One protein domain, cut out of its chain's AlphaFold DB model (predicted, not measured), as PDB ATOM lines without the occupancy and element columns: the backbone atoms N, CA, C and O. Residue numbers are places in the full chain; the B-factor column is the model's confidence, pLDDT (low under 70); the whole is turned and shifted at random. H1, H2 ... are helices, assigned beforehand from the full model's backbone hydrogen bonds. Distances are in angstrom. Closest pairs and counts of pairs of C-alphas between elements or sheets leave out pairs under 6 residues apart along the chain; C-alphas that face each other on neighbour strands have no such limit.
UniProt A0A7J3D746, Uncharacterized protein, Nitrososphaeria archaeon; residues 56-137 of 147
ATOM      1  N   GLU A  56     -24.907 -15.305 -41.104       66.00
ATOM      2  CA  GLU A  56     -24.001 -14.815 -40.073       66.00
ATOM      3  C   GLU A  56     -23.330 -15.935 -39.261       66.00
ATOM      4  O   GLU A  56     -22.115 -15.901 -39.074       66.00
ATOM      5  N   LEU A  57     -24.074 -16.958 -38.821       70.00
ATOM      6  CA  LEU A  57     -23.489 -18.078 -38.069       70.00
ATOM      7  C   LEU A  57     -22.543 -18.892 -38.948       70.00
ATOM      8  O   LEU A  57     -21.484 -19.301 -38.486       70.00
ATOM      9  N   LYS A  58     -22.875 -19.068 -40.233       67.31
ATOM     10  CA  LYS A  58     -21.971 -19.722 -41.188       67.31
ATOM     11  C   LYS A  58     -20.703 -18.914 -41.430       67.31
ATOM     12  O   LYS A  58     -19.620 -19.493 -41.474       67.31
ATOM     13  N   PHE A  59     -20.815 -17.595 -41.557       76.44
ATOM     14  CA  PHE A  59     -19.652 -16.727 -41.711       76.44
ATOM     15  C   PHE A  59     -18.752 -16.756 -40.466       76.44
ATOM     16  O   PHE A  59     -17.530 -16.899 -40.578       76.44
ATOM     17  N   LYS A  60     -19.352 -16.699 -39.269       77.44
ATOM     18  CA  LYS A  60     -18.638 -16.828 -37.991       77.44
ATOM     19  C   LYS A  60     -17.984 -18.199 -37.851       77.44
ATOM     20  O   LYS A  60     -16.807 -18.264 -37.524       77.44
ATOM     21  N   PHE A  61     -18.695 -19.267 -38.201       77.44
ATOM     22  CA  PHE A  61     -18.172 -20.630 -38.234       77.44
ATOM     23  C   PHE A  61     -16.973 -20.770 -39.178       77.44
ATOM     24  O   PHE A  61     -15.936 -21.278 -38.771       77.44
ATOM     25  N   GLN A  62     -17.060 -20.283 -40.418       74.75
ATOM     26  CA  GLN A  62     -15.937 -20.357 -41.360       74.75
ATOM     27  C   GLN A  62     -14.729 -19.547 -40.878       74.75
ATOM     28  O   GLN A  62     -13.588 -19.991 -41.006       74.75
ATOM     29  N   THR A  63     -14.976 -18.378 -40.283       82.00
ATOM     30  CA  THR A  63     -13.927 -17.542 -39.687       82.00
ATOM     31  C   THR A  63     -13.268 -18.250 -38.503       82.00
ATOM     32  O   THR A  63     -12.040 -18.279 -38.409       82.00
ATOM     33  N   ALA A  64     -14.071 -18.864 -37.633       77.94
ATOM     34  CA  ALA A  64     -13.607 -19.643 -36.497       77.94
ATOM     35  C   ALA A  64     -12.796 -20.855 -36.963       77.94
ATOM     36  O   ALA A  64     -11.659 -21.016 -36.534       77.94
ATOM     37  N   LEU A  65     -13.306 -21.636 -37.916       76.69
ATOM     38  CA  LEU A  65     -12.615 -22.788 -38.488       76.69
ATOM     39  C   LEU A  65     -11.264 -22.391 -39.090       76.69
ATOM     40  O   LEU A  65     -10.248 -22.999 -38.770       76.69
ATOM     41  N   LYS A  66     -11.219 -21.323 -39.896       80.00
ATOM     42  CA  LYS A  66      -9.965 -20.812 -40.468       80.00
ATOM     43  C   LYS A  66      -8.972 -20.407 -39.379       80.00
ATOM     44  O   LYS A  66      -7.785 -20.718 -39.481       80.00
ATOM     45  N   LYS A  67      -9.451 -19.730 -38.333       82.44
ATOM     46  CA  LYS A  67      -8.632 -19.331 -37.185       82.44
ATOM     47  C   LYS A  67      -8.069 -20.551 -36.464       82.44
ATOM     48  O   LYS A  67      -6.871 -20.584 -36.228       82.44
ATOM     49  N   VAL A  68      -8.894 -21.563 -36.215       80.19
ATOM     50  CA  VAL A  68      -8.514 -22.817 -35.554       80.19
ATOM     51  C   VAL A  68      -7.494 -23.613 -36.366       80.19
ATOM     52  O   VAL A  68      -6.480 -24.051 -35.827       80.19
ATOM     53  N   MET A  69      -7.713 -23.731 -37.676       75.75
ATOM     54  CA  MET A  69      -6.758 -24.361 -38.589       75.75
ATOM     55  C   MET A  69      -5.433 -23.598 -38.647       75.75
ATOM     56  O   MET A  69      -4.399 -24.193 -38.891       75.75
ATOM     57  N   THR A  70      -5.425 -22.289 -38.403       77.50
ATOM     58  CA  THR A  70      -4.186 -21.495 -38.401       77.50
ATOM     59  C   THR A  70      -3.526 -21.453 -37.017       77.50
ATOM     60  O   THR A  70      -2.315 -21.275 -36.924       77.50
ATOM     61  N   SER A  71      -4.287 -21.635 -35.936       74.06
ATOM     62  CA  SER A  71      -3.785 -21.520 -34.563       74.06
ATOM     63  C   SER A  71      -3.290 -22.833 -33.967       74.06
ATOM     64  O   SER A  71      -2.463 -22.796 -33.062       74.06
ATOM     65  N   ASN A  72      -3.813 -23.982 -34.407       67.56
ATOM     66  CA  ASN A  72      -3.529 -25.266 -33.773       67.56
ATOM     67  C   ASN A  72      -2.777 -26.217 -34.713       67.56
ATOM     68  O   ASN A  72      -3.320 -26.682 -35.715       67.56
ATOM     69  N   VAL A  73      -1.539 -26.544 -34.343       69.06
ATOM     70  CA  VAL A  73      -0.634 -27.408 -35.118       69.06
ATOM     71  C   VAL A  73      -1.195 -28.827 -35.283       69.06
ATOM     72  O   VAL A  73      -1.025 -29.435 -36.334       69.06
ATOM     73  N   ILE A  74      -1.945 -29.328 -34.294       68.19
ATOM     74  CA  ILE A  74      -2.580 -30.659 -34.334       68.19
ATOM     75  C   ILE A  74      -3.608 -30.731 -35.468       68.19
ATOM     76  O   ILE A  74      -3.727 -31.738 -36.158       68.19
ATOM     77  N   ILE A  75      -4.331 -29.634 -35.686       71.00
ATOM     78  CA  ILE A  75      -5.373 -29.538 -36.710       71.00
ATOM     79  C   ILE A  75      -4.751 -29.253 -38.086       71.00
ATOM     80  O   ILE A  75      -5.295 -29.684 -39.096       71.00
ATOM     81  N   GLN A  76      -3.591 -28.588 -38.138       74.50
ATOM     82  CA  GLN A  76      -2.827 -28.374 -39.378       74.50
ATOM     83  C   GLN A  76      -2.245 -29.660 -39.950       74.50
ATOM     84  O   GLN A  76      -2.206 -29.826 -41.165       74.50
ATOM     85  N   SER A  77      -1.775 -30.556 -39.082       71.88
ATOM     86  CA  SER A  77      -1.235 -31.853 -39.493       71.88
ATOM     87  C   SER A  77      -2.322 -32.871 -39.854       71.88
ATOM     88  O   SER A  77      -2.003 -33.949 -40.349       71.88
ATOM     89  N   ALA A  78      -3.593 -32.547 -39.610       72.38
ATOM     90  CA  ALA A  78      -4.726 -33.408 -39.906       72.38
ATOM     91  C   ALA A  78      -5.247 -33.214 -41.334       72.38
ATOM     92  O   ALA A  78      -5.081 -32.160 -41.946       72.38
ATOM     93  N   ASP A  79      -5.944 -34.230 -41.848       75.81
ATOM     94  CA  ASP A  79      -6.586 -34.148 -43.158       75.81
ATOM     95  C   ASP A  79      -7.663 -33.040 -43.153       75.81
ATOM     96  O   ASP A  79      -8.657 -33.147 -42.418       75.81
ATOM     97  N   PRO A  80      -7.512 -31.985 -43.976       70.50
ATOM     98  CA  PRO A  80      -8.448 -30.868 -44.004       70.50
ATOM     99  C   PRO A  80      -9.865 -31.297 -44.404       70.50
ATOM    100  O   PRO A  80     -10.831 -30.662 -43.978       70.50
ATOM    101  N   VAL A  81     -10.015 -32.380 -45.174       72.12
ATOM    102  CA  VAL A  81     -11.318 -32.937 -45.563       72.12
ATOM    103  C   VAL A  81     -12.017 -33.559 -44.353       72.12
ATOM    104  O   VAL A  81     -13.218 -33.348 -44.147       72.12
ATOM    105  N   LYS A  82     -11.270 -34.261 -43.493       75.50
ATOM    106  CA  LYS A  82     -11.807 -34.830 -42.247       75.50
ATOM    107  C   LYS A  82     -12.175 -33.740 -41.251       75.50
ATOM    108  O   LYS A  82     -13.282 -33.754 -40.721       75.50
ATOM    109  N   VAL A  83     -11.296 -32.755 -41.057       76.31
ATOM    110  CA  VAL A  83     -11.539 -31.611 -40.161       76.31
ATOM    111  C   VAL A  83     -12.814 -30.870 -40.559       76.31
ATOM    112  O   VAL A  83     -13.648 -30.578 -39.704       76.31
ATOM    113  N   GLN A  84     -13.017 -30.622 -41.855       76.69
ATOM    114  CA  GLN A  84     -14.254 -30.017 -42.352       76.69
ATOM    115  C   GLN A  84     -15.480 -30.906 -42.121       76.69
ATOM    116  O   GLN A  84     -16.524 -30.395 -41.721       76.69
ATOM    117  N   SER A  85     -15.364 -32.221 -42.322       76.31
ATOM    118  CA  SER A  85     -16.460 -33.172 -42.080       76.31
ATOM    119  C   SER A  85     -16.865 -33.216 -40.599       76.31
ATOM    120  O   SER A  85     -18.054 -33.177 -40.267       76.31
ATOM    121  N   TYR A  86     -15.885 -33.218 -39.693       78.75
ATOM    122  CA  TYR A  86     -16.116 -33.155 -38.251       78.75
ATOM    123  C   TYR A  86     -16.721 -31.813 -37.841       78.75
ATOM    124  O   TYR A  86     -17.732 -31.778 -37.141       78.75
ATOM    125  N   ALA A  87     -16.176 -30.705 -38.340       78.62
ATOM    126  CA  ALA A  87     -16.700 -29.373 -38.066       78.62
ATOM    127  C   ALA A  87     -18.144 -29.208 -38.575       78.62
ATOM    128  O   ALA A  87     -18.976 -28.629 -37.881       78.62
ATOM    129  N   ALA A  88     -18.467 -29.763 -39.748       76.31
ATOM    130  CA  ALA A  88     -19.822 -29.770 -40.289       76.31
ATOM    131  C   ALA A  88     -20.790 -30.574 -39.410       76.31
ATOM    132  O   ALA A  88     -21.921 -30.145 -39.200       76.31
ATOM    133  N   THR A  89     -20.339 -31.703 -38.863       78.75
ATOM    134  CA  THR A  89     -21.122 -32.516 -37.924       78.75
ATOM    135  C   THR A  89     -21.393 -31.737 -36.635       78.75
ATOM    136  O   THR A  89     -22.539 -31.619 -36.217       78.75
ATOM    137  N   ILE A  90     -20.367 -31.113 -36.047       78.69
ATOM    138  CA  ILE A  90     -20.504 -30.269 -34.847       78.69
ATOM    139  C   ILE A  90     -21.486 -29.120 -35.102       78.69
ATOM    140  O   ILE A  90     -22.360 -28.868 -34.278       78.69
ATOM    141  N   PHE A  91     -21.398 -28.469 -36.263       80.88
ATOM    142  CA  PHE A  91     -22.305 -27.386 -36.645       80.88
ATOM    143  C   PHE A  91     -23.769 -27.839 -36.779       80.88
ATOM    144  O   PHE A  91     -24.668 -27.043 -36.518       80.88
ATOM    145  N   GLN A  92     -24.033 -29.099 -37.152       78.50
ATOM    146  CA  GLN A  92     -25.399 -29.639 -37.198       78.50
ATOM    147  C   GLN A  92     -26.014 -29.816 -35.806       78.50
ATOM    148  O   GLN A  92     -27.214 -29.613 -35.647       78.50
ATOM    149  N   PHE A  93     -25.209 -30.192 -34.809       73.19
ATOM    150  CA  PHE A  93     -25.696 -30.449 -33.451       73.19
ATOM    151  C   PHE A  93     -25.669 -29.212 -32.550       73.19
ATOM    152  O   PHE A  93     -26.535 -29.071 -31.692       73.19
ATOM    153  N   ALA A  94     -24.680 -28.334 -32.728       76.81
ATOM    154  CA  ALA A  94     -24.451 -27.175 -31.874       76.81
ATOM    155  C   ALA A  94     -23.906 -25.987 -32.693       76.81
ATOM    156  O   ALA A  94     -22.702 -25.701 -32.663       76.81
ATOM    157  N   PRO A  95     -24.764 -25.293 -33.464       75.50
ATOM    158  CA  PRO A  95     -24.343 -24.208 -34.344       75.50
ATOM    159  C   PRO A  95     -23.739 -23.026 -33.581       75.50
ATOM    160  O   PRO A  95     -22.786 -22.431 -34.081       75.50
ATOM    161  N   HIS A  96     -24.219 -22.699 -32.373       77.38
ATOM    162  CA  HIS A  96     -23.655 -21.592 -31.593       77.38
ATOM    163  C   HIS A  96     -22.276 -21.951 -31.043       77.38
ATOM    164  O   HIS A  96     -21.342 -21.156 -31.157       77.38
ATOM    165  N   ILE A  97     -22.110 -23.177 -30.546       77.69
ATOM    166  CA  ILE A  97     -20.820 -23.683 -30.060       77.69
ATOM    167  C   ILE A  97     -19.790 -23.748 -31.195       77.69
ATOM    168  O   ILE A  97     -18.638 -23.361 -31.016       77.69
ATOM    169  N   ALA A  98     -20.216 -24.163 -32.389       76.44
ATOM    170  CA  ALA A  98     -19.367 -24.220 -33.573       76.44
ATOM    171  C   ALA A  98     -18.897 -22.832 -34.055       76.44
ATOM    172  O   ALA A  98     -17.901 -22.733 -34.773       76.44
ATOM    173  N   THR A  99     -19.580 -21.745 -33.679       80.00
ATOM    174  CA  THR A  99     -19.121 -20.384 -34.007       80.00
ATOM    175  C   THR A  99     -18.014 -19.860 -33.090       80.00
ATOM    176  O   THR A  99     -17.372 -18.868 -33.442       80.00
ATOM    177  N   ASP A 100     -17.746 -20.520 -31.958       81.19
ATOM    178  CA  ASP A 100     -16.664 -20.145 -31.048       81.19
ATOM    179  C   ASP A 100     -15.354 -20.864 -31.436       81.19
ATOM    180  O   ASP A 100     -15.277 -22.094 -31.363       81.19
ATOM    181  N   PRO A 101     -14.291 -20.133 -31.821       75.94
ATOM    182  CA  PRO A 101     -13.022 -20.738 -32.220       75.94
ATOM    183  C   PRO A 101     -12.319 -21.497 -31.086       75.94
ATOM    184  O   PRO A 101     -11.605 -22.457 -31.361       75.94
ATOM    185  N   ASN A 102     -12.499 -21.110 -29.822       81.88
ATOM    186  CA  ASN A 102     -11.848 -21.791 -28.702       81.88
ATOM    187  C   ASN A 102     -12.494 -23.156 -28.449       81.88
ATOM    188  O   ASN A 102     -11.794 -24.159 -28.301       81.88
ATOM    189  N   LEU A 103     -13.831 -23.200 -28.464       81.62
ATOM    190  CA  LEU A 103     -14.588 -24.441 -28.292       81.62
ATOM    191  C   LEU A 103     -14.386 -25.359 -29.496       81.62
ATOM    192  O   LEU A 103     -14.018 -26.521 -29.325       81.62
ATOM    193  N   LEU A 104     -14.525 -24.822 -30.713       80.88
ATOM    194  CA  LEU A 104     -14.303 -25.572 -31.946       80.88
ATOM    195  C   LEU A 104     -12.885 -26.168 -31.992       80.88
ATOM    196  O   LEU A 104     -12.738 -27.332 -32.347       80.88
ATOM    197  N   SER A 105     -11.856 -25.414 -31.584       81.00
ATOM    198  CA  SER A 105     -10.476 -25.908 -31.470       81.00
ATOM    199  C   SER A 105     -10.359 -27.095 -30.525       81.00
ATOM    200  O   SER A 105      -9.760 -28.100 -30.896       81.00
ATOM    201  N   ALA A 106     -10.909 -26.996 -29.314       80.56
ATOM    202  CA  ALA A 106     -10.809 -28.065 -28.323       80.56
ATOM    203  C   ALA A 106     -11.504 -29.350 -28.805       80.56
ATOM    204  O   ALA A 106     -10.948 -30.442 -28.691       80.56
ATOM    205  N   ILE A 107     -12.689 -29.213 -29.406       78.25
ATOM    206  CA  ILE A 107     -13.468 -30.349 -29.909       78.25
ATOM    207  C   ILE A 107     -12.793 -30.965 -31.136       78.25
ATOM    208  O   ILE A 107     -12.663 -32.181 -31.209       78.25
ATOM    209  N   LEU A 108     -12.339 -30.145 -32.089       78.44
ATOM    210  CA  LEU A 108     -11.647 -30.634 -33.281       78.44
ATOM    211  C   LEU A 108     -10.307 -31.270 -32.938       78.44
ATOM    212  O   LEU A 108      -9.987 -32.299 -33.513       78.44
ATOM    213  N   ALA A 109      -9.543 -30.708 -32.002       78.88
ATOM    214  CA  ALA A 109      -8.293 -31.313 -31.555       78.88
ATOM    215  C   ALA A 109      -8.547 -32.699 -30.947       78.88
ATOM    216  O   ALA A 109      -7.862 -33.649 -31.313       78.88
ATOM    217  N   ASN A 110      -9.579 -32.836 -30.106       78.69
ATOM    218  CA  ASN A 110      -9.974 -34.129 -29.547       78.69
ATOM    219  C   ASN A 110     -10.490 -35.097 -30.622       78.69
ATOM    220  O   ASN A 110     -10.120 -36.265 -30.607       78.69
ATOM    221  N   ALA A 111     -11.293 -34.624 -31.578       75.94
ATOM    222  CA  ALA A 111     -11.840 -35.459 -32.646       75.94
ATOM    223  C   ALA A 111     -10.771 -35.926 -33.645       75.94
ATOM    224  O   ALA A 111     -10.806 -37.054 -34.123       75.94
ATOM    225  N   VAL A 112      -9.800 -35.066 -33.953       75.81
ATOM    226  CA  VAL A 112      -8.641 -35.400 -34.787       75.81
ATOM    227  C   VAL A 112      -7.738 -36.399 -34.069       75.81
ATOM    228  O   VAL A 112      -7.284 -37.353 -34.691       75.81
ATOM    229  N   HIS A 113      -7.491 -36.199 -32.773       76.62
ATOM    230  CA  HIS A 113      -6.633 -37.084 -31.989       76.62
ATOM    231  C   HIS A 113      -7.281 -38.452 -31.724       76.62
ATOM    232  O   HIS A 113      -6.591 -39.464 -31.729       76.62
ATOM    233  N   GLY A 114      -8.601 -38.489 -31.528       69.25
ATOM    234  CA  GLY A 114      -9.386 -39.710 -31.336       69.25
ATOM    235  C   GLY A 114      -9.856 -40.389 -32.629       69.25
ATOM    236  O   GLY A 114     -10.667 -41.304 -32.552       69.25
ATOM    237  N   GLU A 115      -9.400 -39.926 -33.803       69.19
ATOM    238  CA  GLU A 115      -9.808 -40.408 -35.140       69.19
ATOM    239  C   GLU A 115     -11.328 -40.390 -35.417       69.19
ATOM    240  O   GLU A 115     -11.832 -41.056 -36.327       69.19
ATOM    241  N   GLY A 116     -12.089 -39.590 -34.676       70.31
ATOM    242  CA  GLY A 116     -13.538 -39.522 -34.783       70.31
ATOM    243  C   GLY A 116     -14.165 -38.642 -33.712       70.31
ATOM    244  O   GLY A 116     -13.550 -38.304 -32.705       70.31
ATOM    245  N   ILE A 117     -15.423 -38.259 -33.933       71.19
ATOM    246  CA  ILE A 117     -16.212 -37.576 -32.908       71.19
ATOM    247  C   ILE A 117     -16.858 -38.643 -32.026       71.19
ATOM    248  O   ILE A 117     -17.682 -39.425 -32.499       71.19
ATOM    249  N   ASP A 118     -16.511 -38.643 -30.741       77.31
ATOM    250  CA  ASP A 118     -17.130 -39.532 -29.763       77.31
ATOM    251  C   ASP A 118     -18.618 -39.157 -29.547       77.31
ATOM    252  O   ASP A 118     -18.939 -37.970 -29.397       77.31
ATOM    253  N   PRO A 119     -19.550 -40.128 -29.502       70.88
ATOM    254  CA  PRO A 119     -20.971 -39.865 -29.261       70.88
ATOM    255  C   PRO A 119     -21.255 -39.144 -27.931       70.88
ATOM    256  O   PRO A 119     -22.202 -38.357 -27.852       70.88
ATOM    257  N   MET A 120     -20.428 -39.339 -26.899       75.69
ATOM    258  CA  MET A 120     -20.487 -38.581 -25.647       75.69
ATOM    259  C   MET A 120     -20.232 -37.091 -25.891       75.69
ATOM    260  O   MET A 120     -20.932 -36.249 -25.333       75.69
ATOM    261  N   THR A 121     -19.297 -36.759 -26.785       76.12
ATOM    262  CA  THR A 121     -19.000 -35.369 -27.162       76.12
ATOM    263  C   THR A 121     -20.198 -34.728 -27.852       76.12
ATOM    264  O   THR A 121     -20.565 -33.608 -27.509       76.12
ATOM    265  N   ILE A 122     -20.868 -35.437 -28.768       74.56
ATOM    266  CA  ILE A 122     -22.089 -34.938 -29.428       74.56
ATOM    267  C   ILE A 122     -23.173 -34.629 -28.396       74.56
ATOM    268  O   ILE A 122     -23.776 -33.558 -28.439       74.56
ATOM    269  N   LYS A 123     -23.380 -35.530 -27.431       79.12
ATOM    270  CA  LYS A 123     -24.355 -35.327 -26.358       79.12
ATOM    271  C   LYS A 123     -24.025 -34.092 -25.519       79.12
ATOM    272  O   LYS A 123     -24.912 -33.288 -25.246       79.12
ATOM    273  N   THR A 124     -22.756 -33.905 -25.153       80.88
ATOM    274  CA  THR A 124     -22.307 -32.701 -24.440       80.88
ATOM    275  C   THR A 124     -22.538 -31.438 -25.269       80.88
ATOM    276  O   THR A 124     -23.011 -30.444 -24.731       80.88
ATOM    277  N   LEU A 125     -22.274 -31.472 -26.578       77.88
ATOM    278  CA  LEU A 125     -22.507 -30.335 -27.474       77.88
ATOM    279  C   LEU A 125     -23.986 -29.965 -27.569       77.88
ATOM    280  O   LEU A 125     -24.321 -28.785 -27.473       77.88
ATOM    281  N   GLN A 126     -24.864 -30.960 -27.696       77.19
ATOM    282  CA  GLN A 126     -26.309 -30.746 -27.674       77.19
ATOM    283  C   GLN A 126     -26.764 -30.156 -26.337       77.19
ATOM    284  O   GLN A 126     -27.555 -29.219 -26.314       77.19
ATOM    285  N   GLU A 127     -26.228 -30.644 -25.218       80.56
ATOM    286  CA  GLU A 127     -26.571 -30.115 -23.899       80.56
ATOM    287  C   GLU A 127     -26.080 -28.667 -23.712       80.56
ATOM    288  O   GLU A 127     -26.790 -27.836 -23.142       80.56
ATOM    289  N   MET A 128     -24.892 -28.331 -24.222       78.69
ATOM    290  CA  MET A 128     -24.368 -26.961 -24.217       78.69
ATOM    291  C   MET A 128     -25.215 -26.022 -25.085       78.69
ATOM    292  O   MET A 128     -25.516 -24.909 -24.660       78.69
ATOM    293  N   GLU A 129     -25.641 -26.479 -26.262       74.94
ATOM    294  CA  GLU A 129     -26.537 -25.745 -27.159       74.94
ATOM    295  C   GLU A 129     -27.919 -25.524 -26.521       74.94
ATOM    296  O   GLU A 129     -28.456 -24.414 -26.530       74.94
ATOM    297  N   GLU A 130     -28.487 -26.551 -25.885       77.94
ATOM    298  CA  GLU A 130     -29.733 -26.423 -25.131       77.94
ATOM    299  C   GLU A 130     -29.612 -25.412 -23.988       77.94
ATOM    300  O   GLU A 130     -30.515 -24.598 -23.787       77.94
ATOM    301  N   ARG A 131     -28.510 -25.449 -23.228       72.62
ATOM    302  CA  ARG A 131     -28.243 -24.493 -22.142       72.62
ATOM    303  C   ARG A 131     -28.078 -23.076 -22.671       72.62
ATOM    304  O   ARG A 131     -28.579 -22.148 -22.039       72.62
ATOM    305  N   TYR A 132     -27.427 -22.904 -23.817       71.69
ATOM    306  CA  TYR A 132     -27.293 -21.611 -24.482       71.69
ATOM    307  C   TYR A 132     -28.667 -21.039 -24.870       71.69
ATOM    308  O   TYR A 132     -28.984 -19.900 -24.525       71.69
ATOM    309  N   ASN A 133     -29.532 -21.856 -25.476       69.25
ATOM    310  CA  ASN A 133     -30.895 -21.455 -25.844       69.25
ATOM    311  C   ASN A 133     -31.784 -21.174 -24.619       69.25
ATOM    312  O   ASN A 133     -32.523 -20.188 -24.594       69.25
ATOM    313  N   LYS A 134     -31.673 -21.989 -23.562       65.75
ATOM    314  CA  LYS A 134     -32.394 -21.781 -22.293       65.75
ATOM    315  C   LYS A 134     -31.934 -20.511 -21.570       65.75
ATOM    316  O   LYS A 134     -32.770 -19.786 -21.045       65.75
ATOM    317  N   SER A 135     -30.635 -20.207 -21.578       61.19
ATOM    318  CA  SER A 135     -30.072 -19.023 -20.900       61.19
ATOM    319  C   SER A 135     -30.393 -17.711 -21.622       61.19
ATOM    320  O   SER A 135     -30.510 -16.674 -20.980       61.19
ATOM    321  N   ASN A 136     -30.585 -17.758 -22.944       56.84
ATOM    322  CA  ASN A 136     -31.069 -16.626 -23.742       56.84
ATOM    323  C   ASN A 136     -32.597 -16.472 -23.732       56.84
ATOM    324  O   ASN A 136     -33.115 -15.555 -24.365       56.84
ATOM    325  N   THR A 137     -33.336 -17.331 -23.021       51.66
ATOM    326  CA  THR A 137     -34.755 -17.091 -22.749       51.66
ATOM    327  C   THR A 137     -34.828 -16.164 -21.534       51.66
ATOM    328  O   THR A 137     -34.553 -16.612 -20.418       51.66
TER     329      THR A 137
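This is residues 56 to 137 of the 147 residues of an uncharacterized protein of Nitrososphaeria archaeon (UniProt A0A7J3D746). Crossed helices make a compact body: H1 and H3 both cross H5, H2 packs on H5, and H6 packs on H3 and H4. The printed part has 82 residues, with six named helices, H1 to H6 in order, and no named strand; the class is all helix. The radius of gyration of the C-alphas is 12.1 A, the spans 40 by 27 by 16 A.

Find C-alpha 56 at (-24.001, -14.815, -40.073); H1 runs 22.0 A to residue 71. Then come H2, residues 73 to 76, H3, 80 to 93, H4, 95 to 98, H5, 101 to 113, and H6, 119 to 135, 24.2 A long, ending at (-30.072, -19.023, -20.900).

Look at Ala 64 and Pro 101, whose C-alphas, 4.5 A apart, are the closest of H1 and H5; these touch through residues 61 to 68 and 101 to 105 alone, at a steep tilt of 58 degrees. In H1, H3, H5 and H6 every O i to N i+4 pair is within hydrogen-bond range; H2 and H4 are too short for one.

The farthest C-alphas, Ser 77 and Thr 137, are 40.3 A apart. The printed part has no cut, and pLDDT is under 70 at 12 residues, among them 133 to 137.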